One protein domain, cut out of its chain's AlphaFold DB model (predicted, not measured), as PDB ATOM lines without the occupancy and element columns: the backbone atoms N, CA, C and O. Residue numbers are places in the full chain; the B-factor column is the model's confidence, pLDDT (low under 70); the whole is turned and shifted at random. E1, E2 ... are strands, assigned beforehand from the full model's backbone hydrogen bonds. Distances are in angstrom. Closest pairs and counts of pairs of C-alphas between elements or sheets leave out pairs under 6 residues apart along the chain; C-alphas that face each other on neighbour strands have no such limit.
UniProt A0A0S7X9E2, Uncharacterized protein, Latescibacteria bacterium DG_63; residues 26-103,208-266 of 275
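AT A GLANCE: This is residues 26 to 103 and 208 to 266 of the 275 residues of an uncharacterized protein of Latescibacteria bacterium DG_63 (UniProt A0A0S7X9E2). Two sheets face to face make a sandwich: a branched sheet of E1, E2, E4, E7, E8 and E10, in which the long strands E4 and E10 run side by side, and a smaller sheet in the order E3, E9, E5, E6. Residues 31 to 56 hold no named element, and their residues 39 to 44 stick out from the body. The printed part has 137 residues, with no named helix and ten named strands, E1 to E10 in order along the chain; the class is all strand, and both sheets are antiparallel. The whole is compact, with a radius of gyration of the C-alphas of 15.5 A and spans of 43 by 38 by 22 A.

HOW THE PARTS SIT: E1, residues 26 to 30, is the antiparallel neighbour of E10, residues 255 to 265, with N 28 and O 262 within hydrogen-bond range at 2.9 A. E2, residues 57 to 59, is on the same side of E10 as E1, antiparallel to E10, with N 58 and O 256 2.9 A apart. E4, residues 78 to 90, is on the other side of E10, antiparallel at 170 degrees, with N 84 and O 259 2.8 A apart. E4 bends by 64 degrees at residue 81. E8, residues 233 to 235, pairs antiparallel with residues 78 to 80 of E4 (N 80 to O 233, 2.9 A). E7, residues 219 to 223, lies on the same side of E4 as E8, beside residues 85 to 90 and antiparallel (N 221 to O 87, 2.9 A). This branched sheet is twisted. In the other sheet E3, residues 66 to 72, and E6, residues 208 to 216, are edge strands; E9, residues 240 to 247, and E5, residues 95 to 102, are inner strands. N 70 and O 243 of E3 and E9 are 2.9 A apart, N 97 and O 244 of E5 and E9 2.8 A, and N 215 and O 96 of E6 and E5 2.8 A. The facing parts of the two sheets are 10.1 A centre to centre, with strands at 24 degrees. The closest C-alphas of E2 and E3 are those of Ile 58 and Lys 68, 6.9 A apart.

IN THESE COORDINATES: E1 begins at C-alpha 26, (217.635, 249.443, 255.699). From first to last C-alpha, E3 measures 20.3 A, E4 30.7 A, E5 23.2 A, E6 21.7 A, E9 22.8 A and E10 31.6 A. E10 ends at C-alpha 265, (219.920, 246.098, 260.705).

THE WHOLE: The C-alphas of Lys 43 and Leu 92, 46.4 A apart, are the two farthest apart. Residues 104 to 207 are not printed; C-alphas 103 and 208 are 10.1 A apart across the cut. The link from E1 to E2 is long. Mean pLDDT of the printed part is 77.6; 34 residues are under 70, among them residues 36 to 48 and 222 to 232.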
ATOM      1  N   GLN A  26     218.406 249.319 256.930       77.69
ATOM      2  CA  GLN A  26     217.635 249.443 255.699       77.69
ATOM      3  C   GLN A  26     216.154 249.606 256.027       77.69
ATOM      4  O   GLN A  26     215.600 248.883 256.858       77.69
ATOM      5  N   LEU A  27     215.516 250.554 255.340       78.25
ATOM      6  CA  LEU A  27     214.076 250.755 255.425       78.25
ATOM      7  C   LEU A  27     213.340 249.728 254.583       78.25
ATOM      8  O   LEU A  27     213.669 249.516 253.414       78.25
ATOM      9  N   CYS A  28     212.310 249.133 255.167       76.44
ATOM     10  CA  CYS A  28     211.394 248.266 254.453       76.44
ATOM     11  C   CYS A  28     209.973 248.387 255.005       76.44
ATOM     12  O   CYS A  28     209.753 248.759 256.160       76.44
ATOM     13  N   TYR A  29     209.003 248.065 254.150       77.31
ATOM     14  CA  TYR A  29     207.633 247.835 254.581       77.31
ATOM     15  C   TYR A  29     207.457 246.351 254.890       77.31
ATOM     16  O   TYR A  29     207.587 245.518 253.996       77.31
ATOM     17  N   ALA A  30     207.136 246.030 256.139       75.69
ATOM     18  CA  ALA A  30     206.735 244.693 256.545       75.69
ATOM     19  C   ALA A  30     205.216 244.535 256.370       75.69
ATOM     20  O   ALA A  30     204.442 245.357 256.871       75.69
ATOM     21  N   GLY A  31     204.801 243.497 255.639       78.50
ATOM     22  CA  GLY A  31     203.407 243.029 255.572       78.50
ATOM     23  C   GLY A  31     203.171 241.718 256.330       78.50
ATOM     24  O   GLY A  31     202.044 241.237 256.383       78.50
ATOM     25  N   GLN A  32     204.240 241.155 256.891       81.81
ATOM     26  CA  GLN A  32     204.285 239.894 257.616       81.81
ATOM     27  C   GLN A  32     205.272 240.028 258.772       81.81
ATOM     28  O   GLN A  32     206.258 240.773 258.675       81.81
ATOM     29  N   GLY A  33     205.012 239.283 259.842       84.19
ATOM     30  CA  GLY A  33     205.960 239.099 260.932       84.19
ATOM     31  C   GLY A  33     207.127 238.209 260.523       84.19
ATOM     32  O   GLY A  33     207.182 237.681 259.409       84.19
ATOM     33  N   ASP A  34     208.047 237.988 261.450       83.75
ATOM     34  CA  ASP A  34     209.030 236.930 261.278       83.75
ATOM     35  C   ASP A  34     208.459 235.594 261.773       83.75
ATOM     36  O   ASP A  34     207.689 235.546 262.736       83.75
ATOM     37  N   GLU A  35     208.816 234.508 261.093       78.62
ATOM     38  CA  GLU A  35     208.502 233.157 261.539       78.62
ATOM     39  C   GLU A  35     209.585 232.747 262.527       78.62
ATOM     40  O   GLU A  35     210.752 232.600 262.133       78.62
ATOM     41  N   PRO A  36     209.255 232.585 263.816       67.19
ATOM     42  CA  PRO A  36     210.171 231.874 264.668       67.19
ATOM     43  C   PRO A  36     210.225 230.426 264.204       67.19
ATOM     44  O   PRO A  36     209.189 229.827 263.928       67.19
ATOM     45  N   GLY A  37     211.428 229.872 264.129       59.59
ATOM     46  CA  GLY A  37     211.620 228.444 263.913       59.59
ATOM     47  C   GLY A  37     210.811 227.653 264.938       59.59
ATOM     48  O   GLY A  37     210.402 228.213 265.957       59.59
ATOM     49  N   ALA A  38     210.514 226.389 264.635       46.31
ATOM     50  CA  ALA A  38     209.536 225.607 265.386       46.31
ATOM     51  C   ALA A  38     209.649 225.775 266.911       46.31
ATOM     52  O   ALA A  38     210.710 225.769 267.514       46.31
ATOM     53  N   GLY A  39     208.506 225.934 267.563       39.44
ATOM     54  CA  GLY A  39     208.436 226.114 269.002       39.44
ATOM     55  C   GLY A  39     208.861 227.497 269.482       39.44
ATOM     56  O   GLY A  39     209.602 228.261 268.871       39.44
ATOM     57  N   THR A  40     208.363 227.830 270.655       49.50
ATOM     58  CA  THR A  40     208.950 228.835 271.525       49.50
ATOM     59  C   THR A  40     210.396 228.392 271.798       49.50
ATOM     60  O   THR A  40     210.649 227.667 272.750       49.50
ATOM     61  N   TYR A  41     211.319 228.734 270.896       46.88
ATOM     62  CA  TYR A  41     212.731 228.350 270.945       46.88
ATOM     63  C   TYR A  41     212.986 226.819 270.920       46.88
ATOM     64  O   TYR A  41     213.632 226.301 271.829       46.88
ATOM     65  N   SER A  42     212.468 226.057 269.939       38.44
ATOM     66  CA  SER A  42     212.639 224.585 269.903       38.44
ATOM     67  C   SER A  42     213.218 224.012 268.592       38.44
ATOM     68  O   SER A  42     212.707 224.176 267.497       38.44
ATOM     69  N   LYS A  43     214.276 223.210 268.723       42.28
ATOM     70  CA  LYS A  43     215.139 222.654 267.657       42.28
ATOM     71  C   LYS A  43     214.498 221.696 266.629       42.28
ATOM     72  O   LYS A  43     215.207 220.939 265.970       42.28
ATOM     73  N   THR A  44     213.178 221.643 266.466       40.53
ATOM     74  CA  THR A  44     212.539 220.617 265.621       40.53
ATOM     75  C   THR A  44     211.552 221.194 264.615       40.53
ATOM     76  O   THR A  44     210.346 221.195 264.842       40.53
ATOM     77  N   SER A  45     212.116 221.562 263.456       43.75
ATOM     78  CA  SER A  45     211.518 221.801 262.125       43.75
ATOM     79  C   SER A  45     211.260 223.255 261.694       43.75
ATOM     80  O   SER A  45     210.152 223.768 261.769       43.75
ATOM     81  N   GLY A  46     212.295 223.874 261.116       55.47
ATOM     82  CA  GLY A  46     212.210 225.093 260.303       55.47
ATOM     83  C   GLY A  46     213.179 226.164 260.787       55.47
ATOM     84  O   GLY A  46     213.038 226.637 261.909       55.47
ATOM     85  N   ALA A  47     214.150 226.547 259.950       59.75
ATOM     86  CA  ALA A  47     215.019 227.683 260.235       59.75
ATOM     87  C   ALA A  47     214.160 228.944 260.357       59.75
ATOM     88  O   ALA A  47     213.339 229.250 259.479       59.75
ATOM     89  N   ALA A  48     214.347 229.665 261.453       68.69
ATOM     90  CA  ALA A  48     213.646 230.907 261.687       68.69
ATOM     91  C   ALA A  48     213.890 231.876 260.508       68.69
ATOM     92  O   ALA A  48     214.978 231.949 259.935       68.69
ATOM     93  N   SER A  49     212.831 232.545 260.057       71.94
ATOM     94  CA  SER A  49     212.812 233.202 258.747       71.94
ATOM     95  C   SER A  49     212.188 234.590 258.827       71.94
ATOM     96  O   SER A  49     211.080 234.772 259.333       71.94
ATOM     97  N   ARG A  50     212.876 235.585 258.255       77.62
ATOM     98  CA  ARG A  50     212.325 236.938 258.114       77.62
ATOM     99  C   ARG A  50     211.129 236.949 257.163       77.62
ATOM    100  O   ARG A  50     211.197 236.313 256.111       77.62
ATOM    101  N   PHE A  51     210.096 237.725 257.493       78.75
ATOM    102  CA  PHE A  51     208.905 237.922 256.647       78.75
ATOM    103  C   PHE A  51     208.240 236.611 256.196       78.75
ATOM    104  O   PHE A  51     207.851 236.469 255.040       78.75
ATOM    105  N   LYS A  52     208.166 235.623 257.088       79.00
ATOM    106  CA  LYS A  52     207.407 234.379 256.871       79.00
ATOM    107  C   LYS A  52     206.413 234.084 257.992       79.00
ATOM    108  O   LYS A  52     205.756 233.050 257.978       79.00
ATOM    109  N   GLY A  53     206.327 234.974 258.978       81.44
ATOM    110  CA  GLY A  53     205.382 234.863 260.076       81.44
ATOM    111  C   GLY A  53     203.965 235.255 259.652       81.44
ATOM    112  O   GLY A  53     203.676 235.376 258.460       81.44
ATOM    113  N   PRO A  54     203.073 235.492 260.628       82.50
ATOM    114  CA  PRO A  54     201.694 235.871 260.354       82.50
ATOM    115  C   PRO A  54     201.591 237.089 259.433       82.50
ATOM    116  O   PRO A  54     202.279 238.096 259.636       82.50
ATOM    117  N   ASP A  55     200.700 236.998 258.445       85.56
ATOM    118  CA  ASP A  55     200.270 238.139 257.644       85.56
ATOM    119  C   ASP A  55     199.639 239.198 258.541       85.56
ATOM    120  O   ASP A  55     198.813 238.890 259.402       85.56
ATOM    121  N   PHE A  56     199.944 240.467 258.287       85.81
ATOM    122  CA  PHE A  56     199.305 241.580 258.981       85.81
ATOM    123  C   PHE A  56     197.921 241.876 258.392       85.81
ATOM    124  O   PHE A  56     197.649 242.978 257.914       85.81
ATOM    125  N   GLN A  57     197.049 240.872 258.384       86.88
ATOM    126  CA  GLN A  57     195.689 240.971 257.873       86.88
ATOM    127  C   GLN A  57     194.685 240.392 258.865       86.88
ATOM    128  O   GLN A  57     194.918 239.356 259.484       86.88
ATOM    129  N   ILE A  58     193.539 241.055 258.987       85.25
ATOM    130  CA  ILE A  58     192.407 240.593 259.782       85.25
ATOM    131  C   ILE A  58     191.172 240.659 258.891       85.25
ATOM    132  O   ILE A  58     190.841 241.710 258.351       85.25
ATOM    133  N   GLY A  59     190.496 239.527 258.722       83.75
ATOM    134  CA  GLY A  59     189.225 239.451 258.012       83.75
ATOM    135  C   GLY A  59     188.121 238.998 258.950       83.75
ATOM    136  O   GLY A  59     188.275 237.998 259.654       83.75
ATOM    137  N   PHE A  60     187.003 239.706 258.945       82.31
ATOM    138  CA  PHE A  60     185.758 239.314 259.582       82.31
ATOM    139  C   PHE A  60     184.850 238.674 258.535       82.31
ATOM    140  O   PHE A  60     184.780 239.104 257.387       82.31
ATOM    141  N   SER A  61     184.214 237.579 258.929       76.31
ATOM    142  CA  SER A  61     183.158 236.930 258.161       76.31
ATOM    143  C   SER A  61     181.877 237.114 258.959       76.31
ATOM    144  O   SER A  61     181.937 236.938 260.177       76.31
ATOM    145  N   SER A  62     180.765 237.424 258.290       65.69
ATOM    146  CA  SER A  62     179.439 237.654 258.890       65.69
ATOM    147  C   SER A  62     179.174 236.745 260.100       65.69
ATOM    148  O   SER A  62     179.278 235.519 259.965       65.69
ATOM    149  N   GLY A  63     178.843 237.307 261.270       60.47
ATOM    150  CA  GLY A  63     178.734 236.488 262.487       60.47
ATOM    151  C   GLY A  63     178.548 237.164 263.852       60.47
ATOM    152  O   GLY A  63     178.668 236.467 264.856       60.47
ATOM    153  N   GLY A  64     178.226 238.455 263.939       61.41
ATOM    154  CA  GLY A  64     178.113 239.169 265.228       61.41
ATOM    155  C   GLY A  64     179.296 240.098 265.514       61.41
ATOM    156  O   GLY A  64     180.341 239.948 264.876       61.41
ATOM    157  N   PRO A  65     179.161 241.025 266.489       68.94
ATOM    158  CA  PRO A  65     180.286 241.821 266.947       68.94
ATOM    159  C   PRO A  65     181.390 240.874 267.385       68.94
ATOM    160  O   PRO A  65     181.153 239.924 268.141       68.94
ATOM    161  N   SER A  66     182.591 241.094 266.876       86.00
ATOM    162  CA  SER A  66     183.696 240.192 267.152       86.00
ATOM    163  C   SER A  66     185.010 240.940 267.230       86.00
ATOM    164  O   SER A  66     185.239 241.950 266.568       86.00
ATOM    165  N   THR A  67     185.882 240.414 268.077       90.62
ATOM    166  CA  THR A  67     187.251 240.881 268.235       90.62
ATOM    167  C   THR A  67     188.169 239.838 267.628       90.62
ATOM    168  O   THR A  67     188.061 238.648 267.935       90.62
ATOM    169  N   LYS A  68     189.077 240.275 266.762       90.88
ATOM    170  CA  LYS A  68     190.139 239.435 266.210       90.88
ATOM    171  C   LYS A  68     191.470 240.121 266.435       90.88
ATOM    172  O   LYS A  68     191.553 241.345 266.390       90.88
ATOM    173  N   SER A  69     192.511 239.331 266.649       91.12
ATOM    174  CA  SER A  69     193.861 239.854 266.797       91.12
ATOM    175  C   SER A  69     194.871 239.046 266.005       91.12
ATOM    176  O   SER A  69     194.735 237.828 265.882       91.12
ATOM    177  N   VAL A  70     195.903 239.728 265.522       89.69
ATOM    178  CA  VAL A  70     197.125 239.114 265.006       89.69
ATOM    179  C   VAL A  70     198.292 239.555 265.875       89.69
ATOM    180  O   VAL A  70     198.427 240.736 266.195       89.69
ATOM    181  N   GLU A  71     199.121 238.595 266.264       90.25
ATOM    182  CA  GLU A  71     200.331 238.835 267.040       90.25
ATOM    183  C   GLU A  71     201.553 238.414 266.231       90.25
ATOM    184  O   GLU A  71     201.533 237.396 265.537       90.25
ATOM    185  N   TRP A  72     202.622 239.201 266.308       88.75
ATOM    186  CA  TRP A  72     203.886 238.882 265.655       88.75
ATOM    187  C   TRP A  72     205.081 239.412 266.442       88.75
ATOM    188  O   TRP A  72     204.945 240.164 267.406       88.75
ATOM    189  N   ARG A  73     206.273 239.030 265.988       86.69
ATOM    190  CA  ARG A  73     207.563 239.504 266.494       86.69
ATOM    191  C   ARG A  73     208.557 239.693 265.355       86.69
ATOM    192  O   ARG A  73     208.304 239.250 264.230       86.69
ATOM    193  N   PHE A  74     209.676 240.340 265.657       84.69
ATOM    194  CA  PHE A  74     210.835 240.410 264.771       84.69
ATOM    195  C   PHE A  74     211.989 239.644 265.406       84.69
ATOM    196  O   PHE A  74     212.172 239.684 266.610       84.69
ATOM    197  N   LEU A  75     212.784 238.952 264.603       78.81
ATOM    198  CA  LEU A  75     213.914 238.151 265.084       78.81
ATOM    199  C   LEU A  75     215.104 239.004 265.537       78.81
ATOM    200  O   LEU A  75     216.045 238.503 266.138       78.81
ATOM    201  N   GLU A  76     215.070 240.295 265.233       80.06
ATOM    202  CA  GLU A  76     216.139 241.247 265.492       80.06
ATOM    203  C   GLU A  76     215.546 242.529 266.054       80.06
ATOM    204  O   GLU A  76     214.338 242.770 265.953       80.06
ATOM    205  N   TRP A  77     216.407 243.394 266.586       83.44
ATOM    206  CA  TRP A  77     215.959 244.725 266.933       83.44
ATOM    207  C   TRP A  77     215.602 245.491 265.653       83.44
ATOM    208  O   TRP A  77     216.247 245.362 264.606       83.44
ATOM    209  N   VAL A  78     214.552 246.305 265.730       86.19
ATOM    210  CA  VAL A  78     214.073 247.125 264.613       86.19
ATOM    211  C   VAL A  78     213.790 248.543 265.082       86.19
ATOM    212  O   VAL A  78     213.420 248.768 266.231       86.19
ATOM    213  N   TYR A  79     213.928 249.519 264.194       85.69
ATOM    214  CA  TYR A  79     213.335 250.835 264.404       85.69
ATOM    215  C   TYR A  79     211.933 250.843 263.826       85.69
ATOM    216  O   TYR A  79     211.770 250.646 262.624       85.69
ATOM    217  N   LEU A  80     210.933 251.121 264.653       81.69
ATOM    218  CA  LEU A  80     209.576 251.344 264.184       81.69
ATOM    219  C   LEU A  80     209.389 252.833 263.870       81.69
ATOM    220  O   LEU A  80     209.576 253.691 264.740       81.69
ATOM    221  N   ALA A  81     209.048 253.135 262.619       77.62
ATOM    222  CA  ALA A  81     208.963 254.506 262.111       77.62
ATOM    223  C   ALA A  81     207.562 254.933 261.688       77.62
ATOM    224  O   ALA A  81     207.312 256.122 261.502       77.62
ATOM    225  N   GLY A  82     206.666 253.963 261.551       78.75
ATOM    226  CA  GLY A  82     205.263 254.192 261.268       78.75
ATOM    227  C   GLY A  82     204.621 252.999 260.594       78.75
ATOM    228  O   GLY A  82     205.176 251.899 260.561       78.75
ATOM    229  N   GLY A  83     203.449 253.225 260.024       79.31
ATOM    230  CA  GLY A  83     202.727 252.223 259.260       79.31
ATOM    231  C   GLY A  83     201.676 252.843 258.356       79.31
ATOM    232  O   GLY A  83     201.718 254.035 258.076       79.31
ATOM    233  N   SER A  84     200.773 252.008 257.861       80.94
ATOM    234  CA  SER A  84     199.539 252.411 257.191       80.94
ATOM    235  C   SER A  84     198.525 251.282 257.313       80.94
ATOM    236  O   SER A  84     198.914 250.111 257.220       80.94
ATOM    237  N   VAL A  85     197.245 251.623 257.419       84.75
ATOM    238  CA  VAL A  85     196.145 250.658 257.456       84.75
ATOM    239  C   VAL A  85     195.284 250.788 256.207       84.75
ATOM    240  O   VAL A  85     194.970 251.878 255.745       84.75
ATOM    241  N   LYS A  86     194.904 249.663 255.617       87.50
ATOM    242  CA  LYS A  86     193.910 249.615 254.545       87.50
ATOM    243  C   LYS A  86     192.739 248.804 255.036       87.50
ATOM    244  O   LYS A  86     192.959 247.741 255.610       87.50
ATOM    245  N   PHE A  87     191.529 249.265 254.769       89.44
ATOM    246  CA  PHE A  87     190.348 248.520 255.162       89.44
ATOM    247  C   PHE A  87     189.211 248.656 254.155       89.44
ATOM    248  O   PHE A  87     189.152 249.594 253.356       89.44
ATOM    249  N   VAL A  88     188.321 247.673 254.179       89.19
ATOM    250  CA  VAL A  88     187.102 247.617 253.374       89.19
ATOM    251  C   VAL A  88     185.972 247.147 254.275       89.19
ATOM    252  O   VAL A  88     186.188 246.231 255.067       89.19
ATOM    253  N   GLY A  89     184.801 247.762 254.115       87.69
ATOM    254  CA  GLY A  89     183.578 247.378 254.823       87.69
ATOM    255  C   GLY A  89     183.618 247.664 256.321       87.69
ATOM    256  O   GLY A  89     183.168 246.825 257.084       87.69
ATOM    257  N   ALA A  90     184.224 248.781 256.731       88.69
ATOM    258  CA  ALA A  90     184.152 249.241 258.111       88.69
ATOM    259  C   ALA A  90     182.892 250.071 258.349       88.69
ATOM    260  O   ALA A  90     182.574 250.940 257.536       88.69
ATOM    261  N   ASP A  91     182.267 249.894 259.502       88.81
ATOM    262  CA  ASP A  91     181.085 250.637 259.926       88.81
ATOM    263  C   ASP A  91     181.320 251.409 261.228       88.81
ATOM    264  O   ASP A  91     182.375 251.359 261.864       88.81
ATOM    265  N   LEU A  92     180.319 252.206 261.612       88.69
ATOM    266  CA  LEU A  92     180.402 253.050 262.795       88.69
ATOM    267  C   LEU A  92     180.613 252.203 264.058       88.69
ATOM    268  O   LEU A  92     179.738 251.445 264.468       88.69
ATOM    269  N   GLY A  93     181.744 252.425 264.727       86.94
ATOM    270  CA  GLY A  93     182.114 251.721 265.955       86.94
ATOM    271  C   GLY A  93     183.178 250.646 265.747       86.94
ATOM    272  O   GLY A  93     183.728 250.162 266.737       86.94
ATOM    273  N   ASP A  94     183.523 250.331 264.497       88.81
ATOM    274  CA  ASP A  94     184.678 249.494 264.200       88.81
ATOM    275  C   ASP A  94     185.960 250.202 264.623       88.81
ATOM    276  O   ASP A  94     186.137 251.406 264.409       88.81
ATOM    277  N   THR A  95     186.871 249.448 265.231       90.19
ATOM    278  CA  THR A  95     188.140 249.995 265.713       90.19
ATOM    279  C   THR A  95     189.310 249.084 265.396       90.19
ATOM    280  O   THR A  95     189.165 247.866 265.276       90.19
ATOM    281  N   VAL A  96     190.493 249.682 265.282       88.56
ATOM    282  CA  VAL A  96     191.763 248.961 265.217       88.56
ATOM    283  C   VAL A  96     192.756 249.539 266.216       88.56
ATOM    284  O   VAL A  96     192.900 250.753 266.355       88.56
ATOM    285  N   GLU A  97     193.453 248.653 266.908       88.56
ATOM    286  CA  GLU A  97     194.444 248.976 267.918       88.56
ATOM    287  C   GLU A  97     195.773 248.290 267.615       88.56
ATOM    288  O   GLU A  97     195.784 247.156 267.143       88.56
ATOM    289  N   LEU A  98     196.882 248.981 267.894       86.12
ATOM    290  CA  LEU A  98     198.233 248.422 267.856       86.12
ATOM    291  C   LEU A  98     198.903 248.576 269.221       86.12
ATOM    292  O   LEU A  98     199.184 249.697 269.659       86.12
ATOM    293  N   GLU A  99     199.234 247.443 269.828       86.94
ATOM    294  CA  GLU A  99     199.957 247.346 271.091       86.94
ATOM    295  C   GLU A  99     201.358 246.771 270.875       86.94
ATOM    296  O   GLU A  99     201.576 245.910 270.012       86.94
ATOM    297  N   VAL A 100     202.307 247.214 271.699       87.38
ATOM    298  CA  VAL A 100     203.632 246.597 271.802       87.38
ATOM    299  C   VAL A 100     203.849 246.138 273.232       87.38
ATOM    300  O   VAL A 100     203.762 246.931 274.168       87.38
ATOM    301  N   ASN A 101     204.182 244.865 273.388       88.88
ATOM    302  CA  ASN A 101     204.355 244.222 274.673       88.88
ATOM    303  C   ASN A 101     205.755 243.612 274.783       88.88
ATOM    304  O   ASN A 101     206.193 242.871 273.903       88.88
ATOM    305  N   ALA A 102     206.444 243.881 275.888       90.38
ATOM    306  CA  ALA A 102     207.559 243.051 276.322       90.38
ATOM    307  C   ALA A 102     206.989 241.866 277.110       90.38
ATOM    308  O   ALA A 102     206.305 242.095 278.109       90.38
ATOM    309  N   PRO A 103     207.219 240.606 276.706       91.62
ATOM    310  CA  PRO A 103     206.831 239.472 277.535       91.62
ATOM    311  C   PRO A 103     207.616 239.443 278.855       91.62
ATOM    312  O   PRO A 103     208.660 240.080 278.995       91.62
ATOM    313  N   LEU A 208     204.328 248.297 276.600       83.19
ATOM    314  CA  LEU A 208     205.303 249.361 276.350       83.19
ATOM    315  C   LEU A 208     204.674 250.576 275.658       83.19
ATOM    316  O   LEU A 208     205.304 251.632 275.536       83.19
ATOM    317  N   GLY A 209     203.447 250.424 275.168       77.38
ATOM    318  CA  GLY A 209     202.651 251.508 274.631       77.38
ATOM    319  C   GLY A 209     201.577 251.055 273.649       77.38
ATOM    320  O   GLY A 209     201.751 250.111 272.875       77.38
ATOM    321  N   LEU A 210     200.511 251.850 273.622       67.94
ATOM    322  CA  LEU A 210     199.495 251.858 272.577       67.94
ATOM    323  C   LEU A 210     199.949 252.821 271.480       67.94
ATOM    324  O   LEU A 210     200.016 254.033 271.689       67.94
ATOM    325  N   TRP A 211     200.310 252.285 270.320       67.50
ATOM    326  CA  TRP A 211     200.733 253.108 269.183       67.50
ATOM    327  C   TRP A 211     199.545 253.718 268.448       67.50
ATOM    328  O   TRP A 211     199.633 254.840 267.950       67.50
ATOM    329  N   THR A 212     198.432 252.992 268.431       73.19
ATOM    330  CA  THR A 212     197.163 253.438 267.867       73.19
ATOM    331  C   THR A 212     196.067 252.986 268.827       73.19
ATOM    332  O   THR A 212     195.666 251.835 268.735       73.19
ATOM    333  N   PRO A 213     195.626 253.813 269.790       77.38
ATOM    334  CA  PRO A 213     194.578 253.416 270.727       77.38
ATOM    335  C   PRO A 213     193.213 253.474 270.032       77.38
ATOM    336  O   PRO A 213     192.677 254.563 269.826       77.38
ATOM    337  N   GLY A 214     192.674 252.313 269.646       79.88
ATOM    338  CA  GLY A 214     191.312 252.167 269.113       79.88
ATOM    339  C   GLY A 214     190.921 253.163 268.012       79.88
ATOM    340  O   GLY A 214     189.921 253.865 268.152       79.88
ATOM    341  N   LEU A 215     191.691 253.240 266.921       84.19
ATOM    342  CA  LEU A 215     191.360 254.090 265.772       84.19
ATOM    343  C   LEU A 215     190.017 253.660 265.178       84.19
ATOM    344  O   LEU A 215     189.890 252.524 264.724       84.19
ATOM    345  N   CYS A 216     189.047 254.574 265.157       87.38
ATOM    346  CA  CYS A 216     187.748 254.339 264.539       87.38
ATOM    347  C   CYS A 216     187.872 254.231 263.018       87.38
ATOM    348  O   CYS A 216     188.508 255.073 262.385       87.38
ATOM    349  N   LEU A 217     187.214 253.231 262.442       85.88
ATOM    350  CA  LEU A 217     187.158 252.998 261.003       85.88
ATOM    351  C   LEU A 217     185.752 253.333 260.480       85.88
ATOM    352  O   LEU A 217     184.771 253.197 261.205       85.88
ATOM    353  N   LEU A 218     185.648 253.800 259.233       86.31
ATOM    354  CA  LEU A 218     184.357 254.010 258.568       86.31
ATOM    355  C   LEU A 218     184.492 253.914 257.044       86.31
ATOM    356  O   LEU A 218     185.349 254.552 256.430       86.31
ATOM    357  N   GLY A 219     183.593 253.159 256.422       86.56
ATOM    358  CA  GLY A 219     183.502 252.941 254.990       86.56
ATOM    359  C   GLY A 219     184.581 252.005 254.449       86.56
ATOM    360  O   GLY A 219     184.864 250.930 254.967       86.56
ATOM    361  N   SER A 220     185.161 252.382 253.317       85.75
ATOM    362  CA  SER A 220     186.252 251.642 252.685       85.75
ATOM    363  C   SER A 220     187.289 252.636 252.221       85.75
ATOM    364  O   SER A 220     186.949 253.665 251.632       85.75
ATOM    365  N   GLY A 221     188.556 252.340 252.464       77.06
ATOM    366  CA  GLY A 221     189.577 253.325 252.198       77.06
ATOM    367  C   GLY A 221     190.985 252.836 252.440       77.06
ATOM    368  O   GLY A 221     191.269 251.858 253.134       77.06
ATOM    369  N   LEU A 222     191.890 253.585 251.830       63.94
ATOM    370  CA  LEU A 222     193.269 253.628 252.249       63.94
ATOM    371  C   LEU A 222     193.359 254.822 253.186       63.94
ATOM    372  O   LEU A 222     193.550 255.946 252.726       63.94
ATOM    373  N   GLU A 223     193.188 254.594 254.483       62.28
ATOM    374  CA  GLU A 223     193.687 255.590 255.412       62.28
ATOM    375  C   GLU A 223     195.207 255.484 255.405       62.28
ATOM    376  O   GLU A 223     195.813 254.506 255.847       62.28
ATOM    377  N   GLN A 224     195.858 256.520 254.882       53.34
ATOM    378  CA  GLN A 224     197.246 256.767 255.225       53.34
ATOM    379  C   GLN A 224     197.274 257.189 256.691       53.34
ATOM    380  O   GLN A 224     197.497 258.350 257.015       53.34
ATOM    381  N   MET A 225     197.059 256.238 257.597       51.03
ATOM    382  CA  MET A 225     197.548 256.386 258.950       51.03
ATOM    383  C   MET A 225     199.066 256.216 258.881       51.03
ATOM    384  O   MET A 225     199.610 255.221 259.345       51.03
ATOM    385  N   GLU A 226     199.742 257.180 258.251       55.47
ATOM    386  CA  GLU A 226     201.150 257.434 258.486       55.47
ATOM    387  C   GLU A 226     201.221 257.894 259.937       55.47
ATOM    388  O   GLU A 226     201.169 259.085 260.242       55.47
ATOM    389  N   THR A 227     201.295 256.943 260.870       51.94
ATOM    390  CA  THR A 227     201.829 257.232 262.196       51.94
ATOM    391  C   THR A 227     203.288 257.591 261.986       51.94
ATOM    392  O   THR A 227     204.177 256.769 262.168       51.94
ATOM    393  N   ALA A 228     203.541 258.811 261.516       50.47
ATOM    394  CA  ALA A 228     204.870 259.359 261.424       50.47
ATOM    395  C   ALA A 228     205.357 259.456 262.860       50.47
ATOM    396  O   ALA A 228     205.036 260.399 263.588       50.47
ATOM    397  N   ASN A 229     206.089 258.439 263.302       52.84
ATOM    398  CA  ASN A 229     206.752 258.563 264.567       52.84
ATOM    399  C   ASN A 229     207.926 259.506 264.327       52.84
ATOM    400  O   ASN A 229     208.961 259.116 263.791       52.84
ATOM    401  N   ILE A 230     207.732 260.775 264.696       56.09
ATOM    402  CA  ILE A 230     208.740 261.836 264.564       56.09
ATOM    403  C   ILE A 230     210.041 261.419 265.280       56.09
ATOM    404  O   ILE A 230     211.124 261.886 264.932       56.09
ATOM    405  N   LYS A 231     209.944 260.499 266.254       65.38
ATOM    406  CA  LYS A 231     211.072 259.852 266.922       65.38
ATOM    407  C   LYS A 231     210.967 258.337 266.770       65.38
ATOM    408  O   LYS A 231     210.242 257.693 267.524       65.38
ATOM    409  N   THR A 232     211.708 257.769 265.824       69.50
ATOM    410  CA  THR A 232     211.842 256.314 265.681       69.50
ATOM    411  C   THR A 232     212.125 255.674 267.036       69.50
ATOM    412  O   THR A 232     213.022 256.091 267.772       69.50
ATOM    413  N   LYS A 233     211.323 254.670 267.395       74.19
ATOM    414  CA  LYS A 233     211.548 253.896 268.616       74.19
ATOM    415  C   LYS A 233     212.286 252.627 268.243       74.19
ATOM    416  O   LYS A 233     211.900 251.942 267.294       74.19
ATOM    417  N   ARG A 234     213.358 252.341 268.975       82.94
ATOM    418  CA  ARG A 234     214.055 251.067 268.872       82.94
ATOM    419  C   ARG A 234     213.259 250.021 269.638       82.94
ATOM    420  O   ARG A 234     212.885 250.244 270.785       82.94
ATOM    421  N   MET A 235     213.023 248.905 268.979       85.62
ATOM    422  CA  MET A 235     212.240 247.793 269.480       85.62
ATOM    423  C   MET A 235     213.118 246.554 269.514       85.62
ATOM    424  O   MET A 235     213.919 246.360 268.598       85.62
ATOM    425  N   LEU A 236     212.977 245.736 270.552       87.81
ATOM    426  CA  LEU A 236     213.838 244.574 270.763       87.81
ATOM    427  C   LEU A 236     213.233 243.289 270.167       87.81
ATOM    428  O   LEU A 236     212.013 243.218 270.006       87.81
ATOM    429  N   PRO A 237     214.062 242.277 269.843       82.25
ATOM    430  CA  PRO A 237     213.620 241.055 269.164       82.25
ATOM    431  C   PRO A 237     212.526 240.282 269.911       82.25
ATOM    432  O   PRO A 237     211.586 239.757 269.317       82.25
ATOM    433  N   GLN A 238     212.623 240.201 271.242       84.50
ATOM    434  CA  GLN A 238     211.680 239.401 272.023       84.50
ATOM    435  C   GLN A 238     210.312 240.077 272.204       84.50
ATOM    436  O   GLN A 238     209.405 239.459 272.760       84.50
ATOM    437  N   TRP A 239     210.147 241.335 271.782       89.88
ATOM    438  CA  TRP A 239     208.895 242.061 271.974       89.88
ATOM    439  C   TRP A 239     207.828 241.605 270.980       89.88
ATOM    440  O   TRP A 239     208.081 241.423 269.785       89.88
ATOM    441  N   THR A 240     206.613 241.458 271.495       90.00
ATOM    442  CA  THR A 240     205.436 241.068 270.727       90.00
ATOM    443  C   THR A 240     204.658 242.308 270.330       90.00
ATOM    444  O   THR A 240     204.449 243.226 271.123       90.00
ATOM    445  N   TYR A 241     204.176 242.309 269.102       87.88
ATOM    446  CA  TYR A 241     203.278 243.316 268.575       87.88
ATOM    447  C   TYR A 241     201.924 242.672 268.372       87.88
ATOM    448  O   TYR A 241     201.847 241.547 267.874       87.88
ATOM    449  N   LYS A 242     200.870 243.388 268.737       89.56
ATOM    450  CA  LYS A 242     199.502 242.907 268.624       89.56
ATOM    451  C   LYS A 242     198.665 243.943 267.912       89.56
ATOM    452  O   LYS A 242     198.579 245.077 268.375       89.56
ATOM    453  N   VAL A 243     198.034 243.546 266.814       89.06
ATOM    454  CA  VAL A 243     196.942 244.322 266.230       89.06
ATOM    455  C   VAL A 243     195.640 243.673 266.636       89.06
ATOM    456  O   VAL A 243     195.440 242.489 266.367       89.06
ATOM    457  N   THR A 244     194.760 244.452 267.251       90.69
ATOM    458  CA  THR A 244     193.409 244.037 267.619       90.69
ATOM    459  C   THR A 244     192.424 244.841 266.790       90.69
ATOM    460  O   THR A 244     192.477 246.064 266.787       90.69
ATOM    461  N   ALA A 245     191.527 244.167 266.083       90.94
ATOM    462  CA  ALA A 245     190.406 244.806 265.419       90.94
ATOM    463  C   ALA A 245     189.101 244.384 266.088       90.94
ATOM    464  O   ALA A 245     188.937 243.224 266.484       90.94
ATOM    465  N   VAL A 246     188.174 245.325 266.188       90.69
ATOM    466  CA  VAL A 246     186.819 245.099 266.678       90.69
ATOM    467  C   VAL A 246     185.868 245.478 265.558       90.69
ATOM    468  O   VAL A 246     185.915 246.610 265.085       90.69
ATOM    469  N   SER A 247     185.034 244.525 265.150       90.50
ATOM    470  CA  SER A 247     183.880 244.781 264.292       90.50
ATOM    471  C   SER A 247     182.636 244.897 265.170       90.50
ATOM    472  O   SER A 247     182.397 244.031 266.021       90.50
ATOM    473  N   HIS A 248     181.879 245.977 265.008       85.62
ATOM    474  CA  HIS A 248     180.681 246.274 265.782       85.62
ATOM    475  C   HIS A 248     179.421 245.680 265.129       85.62
ATOM    476  O   HIS A 248     178.520 245.253 265.859       85.62
ATOM    477  N   ASP A 249     179.322 245.613 263.799       79.19
ATOM    478  CA  ASP A 249     178.122 245.085 263.137       79.19
ATOM    479  C   ASP A 249     178.240 243.577 262.810       79.19
ATOM    480  O   ASP A 249     179.185 243.139 262.149       79.19
ATOM    481  N   PRO A 250     177.266 242.745 263.228       65.50
ATOM    482  CA  PRO A 250     177.172 241.347 262.825       65.50
ATOM    483  C   PRO A 250     177.199 241.042 261.327       65.50
ATOM    484  O   PRO A 250     177.553 239.914 260.958       65.50
ATOM    485  N   ALA A 251     176.698 241.967 260.509       63.09
ATOM    486  CA  ALA A 251     176.440 241.777 259.089       63.09
ATOM    487  C   ALA A 251     177.658 242.089 258.210       63.09
ATOM    488  O   ALA A 251     177.652 241.720 257.032       63.09
ATOM    489  N   ASP A 252     178.700 242.698 258.775       67.19
ATOM    490  CA  ASP A 252     179.768 243.291 257.985       67.19
ATOM    491  C   ASP A 252     180.904 242.338 257.630       67.19
ATOM    492  O   ASP A 252     181.347 241.476 258.397       67.19
ATOM    493  N   GLU A 253     181.414 242.536 256.415       83.56
ATOM    494  CA  GLU A 253     182.650 241.938 255.930       83.56
ATOM    495  C   GLU A 253     183.793 242.951 256.088       83.56
ATOM    496  O   GLU A 253     184.313 243.491 255.109       83.56
ATOM    497  N   LEU A 254     184.194 243.211 257.334       86.25
ATOM    498  CA  LEU A 254     185.357 244.048 257.613       86.25
ATOM    499  C   LEU A 254     186.642 243.299 257.241       86.25
ATOM    500  O   LEU A 254     186.955 242.232 257.775       86.25
ATOM    501  N   LYS A 255     187.437 243.874 256.341       88.06
ATOM    502  CA  LYS A 255     188.783 243.389 256.005       88.06
ATOM    503  C   LYS A 255     189.788 244.482 256.276       88.06
ATOM    504  O   LYS A 255     189.638 245.577 255.751       88.06
ATOM    505  N   ILE A 256     190.832 244.169 257.030       87.31
ATOM    506  CA  ILE A 256     191.902 245.089 257.404       87.31
ATOM    507  C   ILE A 256     193.237 244.489 256.971       87.31
ATOM    508  O   ILE A 256     193.511 243.316 257.213       87.31
ATOM    509  N   VAL A 257     194.082 245.310 256.357       86.50
ATOM    510  CA  VAL A 257     195.473 244.997 256.030       86.50
ATOM    511  C   VAL A 257     196.355 246.097 256.587       86.50
ATOM    512  O   VAL A 257     196.156 247.277 256.300       86.50
ATOM    513  N   TRP A 258     197.373 245.709 257.336       82.94
ATOM    514  CA  TRP A 258     198.326 246.617 257.940       82.94
ATOM    515  C   TRP A 258     199.683 246.517 257.242       82.94
ATOM    516  O   TRP A 258     200.091 245.466 256.748       82.94
ATOM    517  N   ARG A 259     200.398 247.637 257.171       81.88
ATOM    518  CA  ARG A 259     201.780 247.703 256.686       81.88
ATOM    519  C   ARG A 259     202.590 248.518 257.664       81.88
ATOM    520  O   ARG A 259     202.115 249.545 258.135       81.88
ATOM    521  N   ILE A 260     203.817 248.095 257.926       81.81
ATOM    522  CA  ILE A 260     204.669 248.735 258.926       81.81
ATOM    523  C   ILE A 260     205.956 249.187 258.268       81.81
ATOM    524  O   ILE A 260     206.634 248.378 257.644       81.81
ATOM    525  N   LEU A 261     206.295 250.465 258.412       84.12
ATOM    526  CA  LEU A 261     207.593 250.988 258.016       84.12
ATOM    527  C   LEU A 261     208.587 250.757 259.155       84.12
ATOM    528  O   LEU A 261     208.478 251.358 260.230       84.12
ATOM    529  N   ILE A 262     209.571 249.901 258.894       84.62
ATOM    530  CA  ILE A 262     210.629 249.566 259.843       84.62
ATOM    531  C   ILE A 262     212.012 249.834 259.249       84.62
ATOM    532  O   ILE A 262     212.215 249.732 258.041       84.62
ATOM    533  N   GLY A 263     212.971 250.150 260.116       85.19
ATOM    534  CA  GLY A 263     214.400 250.103 259.819       85.19
ATOM    535  C   GLY A 263     215.023 248.872 260.469       85.19
ATOM    536  O   GLY A 263     215.085 248.808 261.696       85.19
ATOM    537  N   ARG A 264     215.484 247.904 259.671       81.75
ATOM    538  CA  ARG A 264     216.157 246.684 260.164       81.75
ATOM    539  C   ARG A 264     217.663 246.769 259.950       81.75
ATOM    540  O   ARG A 264     218.094 247.331 258.945       81.75
ATOM    541  N   LYS A 265     218.459 246.192 260.854       74.88
ATOM    542  CA  LYS A 265     219.920 246.098 260.705       74.88
ATOM    543  C   LYS A 265     220.284 245.444 259.366       74.88
ATOM    544  O   LYS A 265     219.735 244.404 258.994       74.88
ATOM    545  N   ASN A 266     221.232 246.045 258.649       65.38
ATOM    546  CA  ASN A 266     221.815 245.435 257.462       65.38
ATOM    547  C   ASN A 266     222.662 244.231 257.880       65.38
ATOM    548  O   ASN A 266     223.803 244.399 258.309       65.38
TER     549      ASN A 266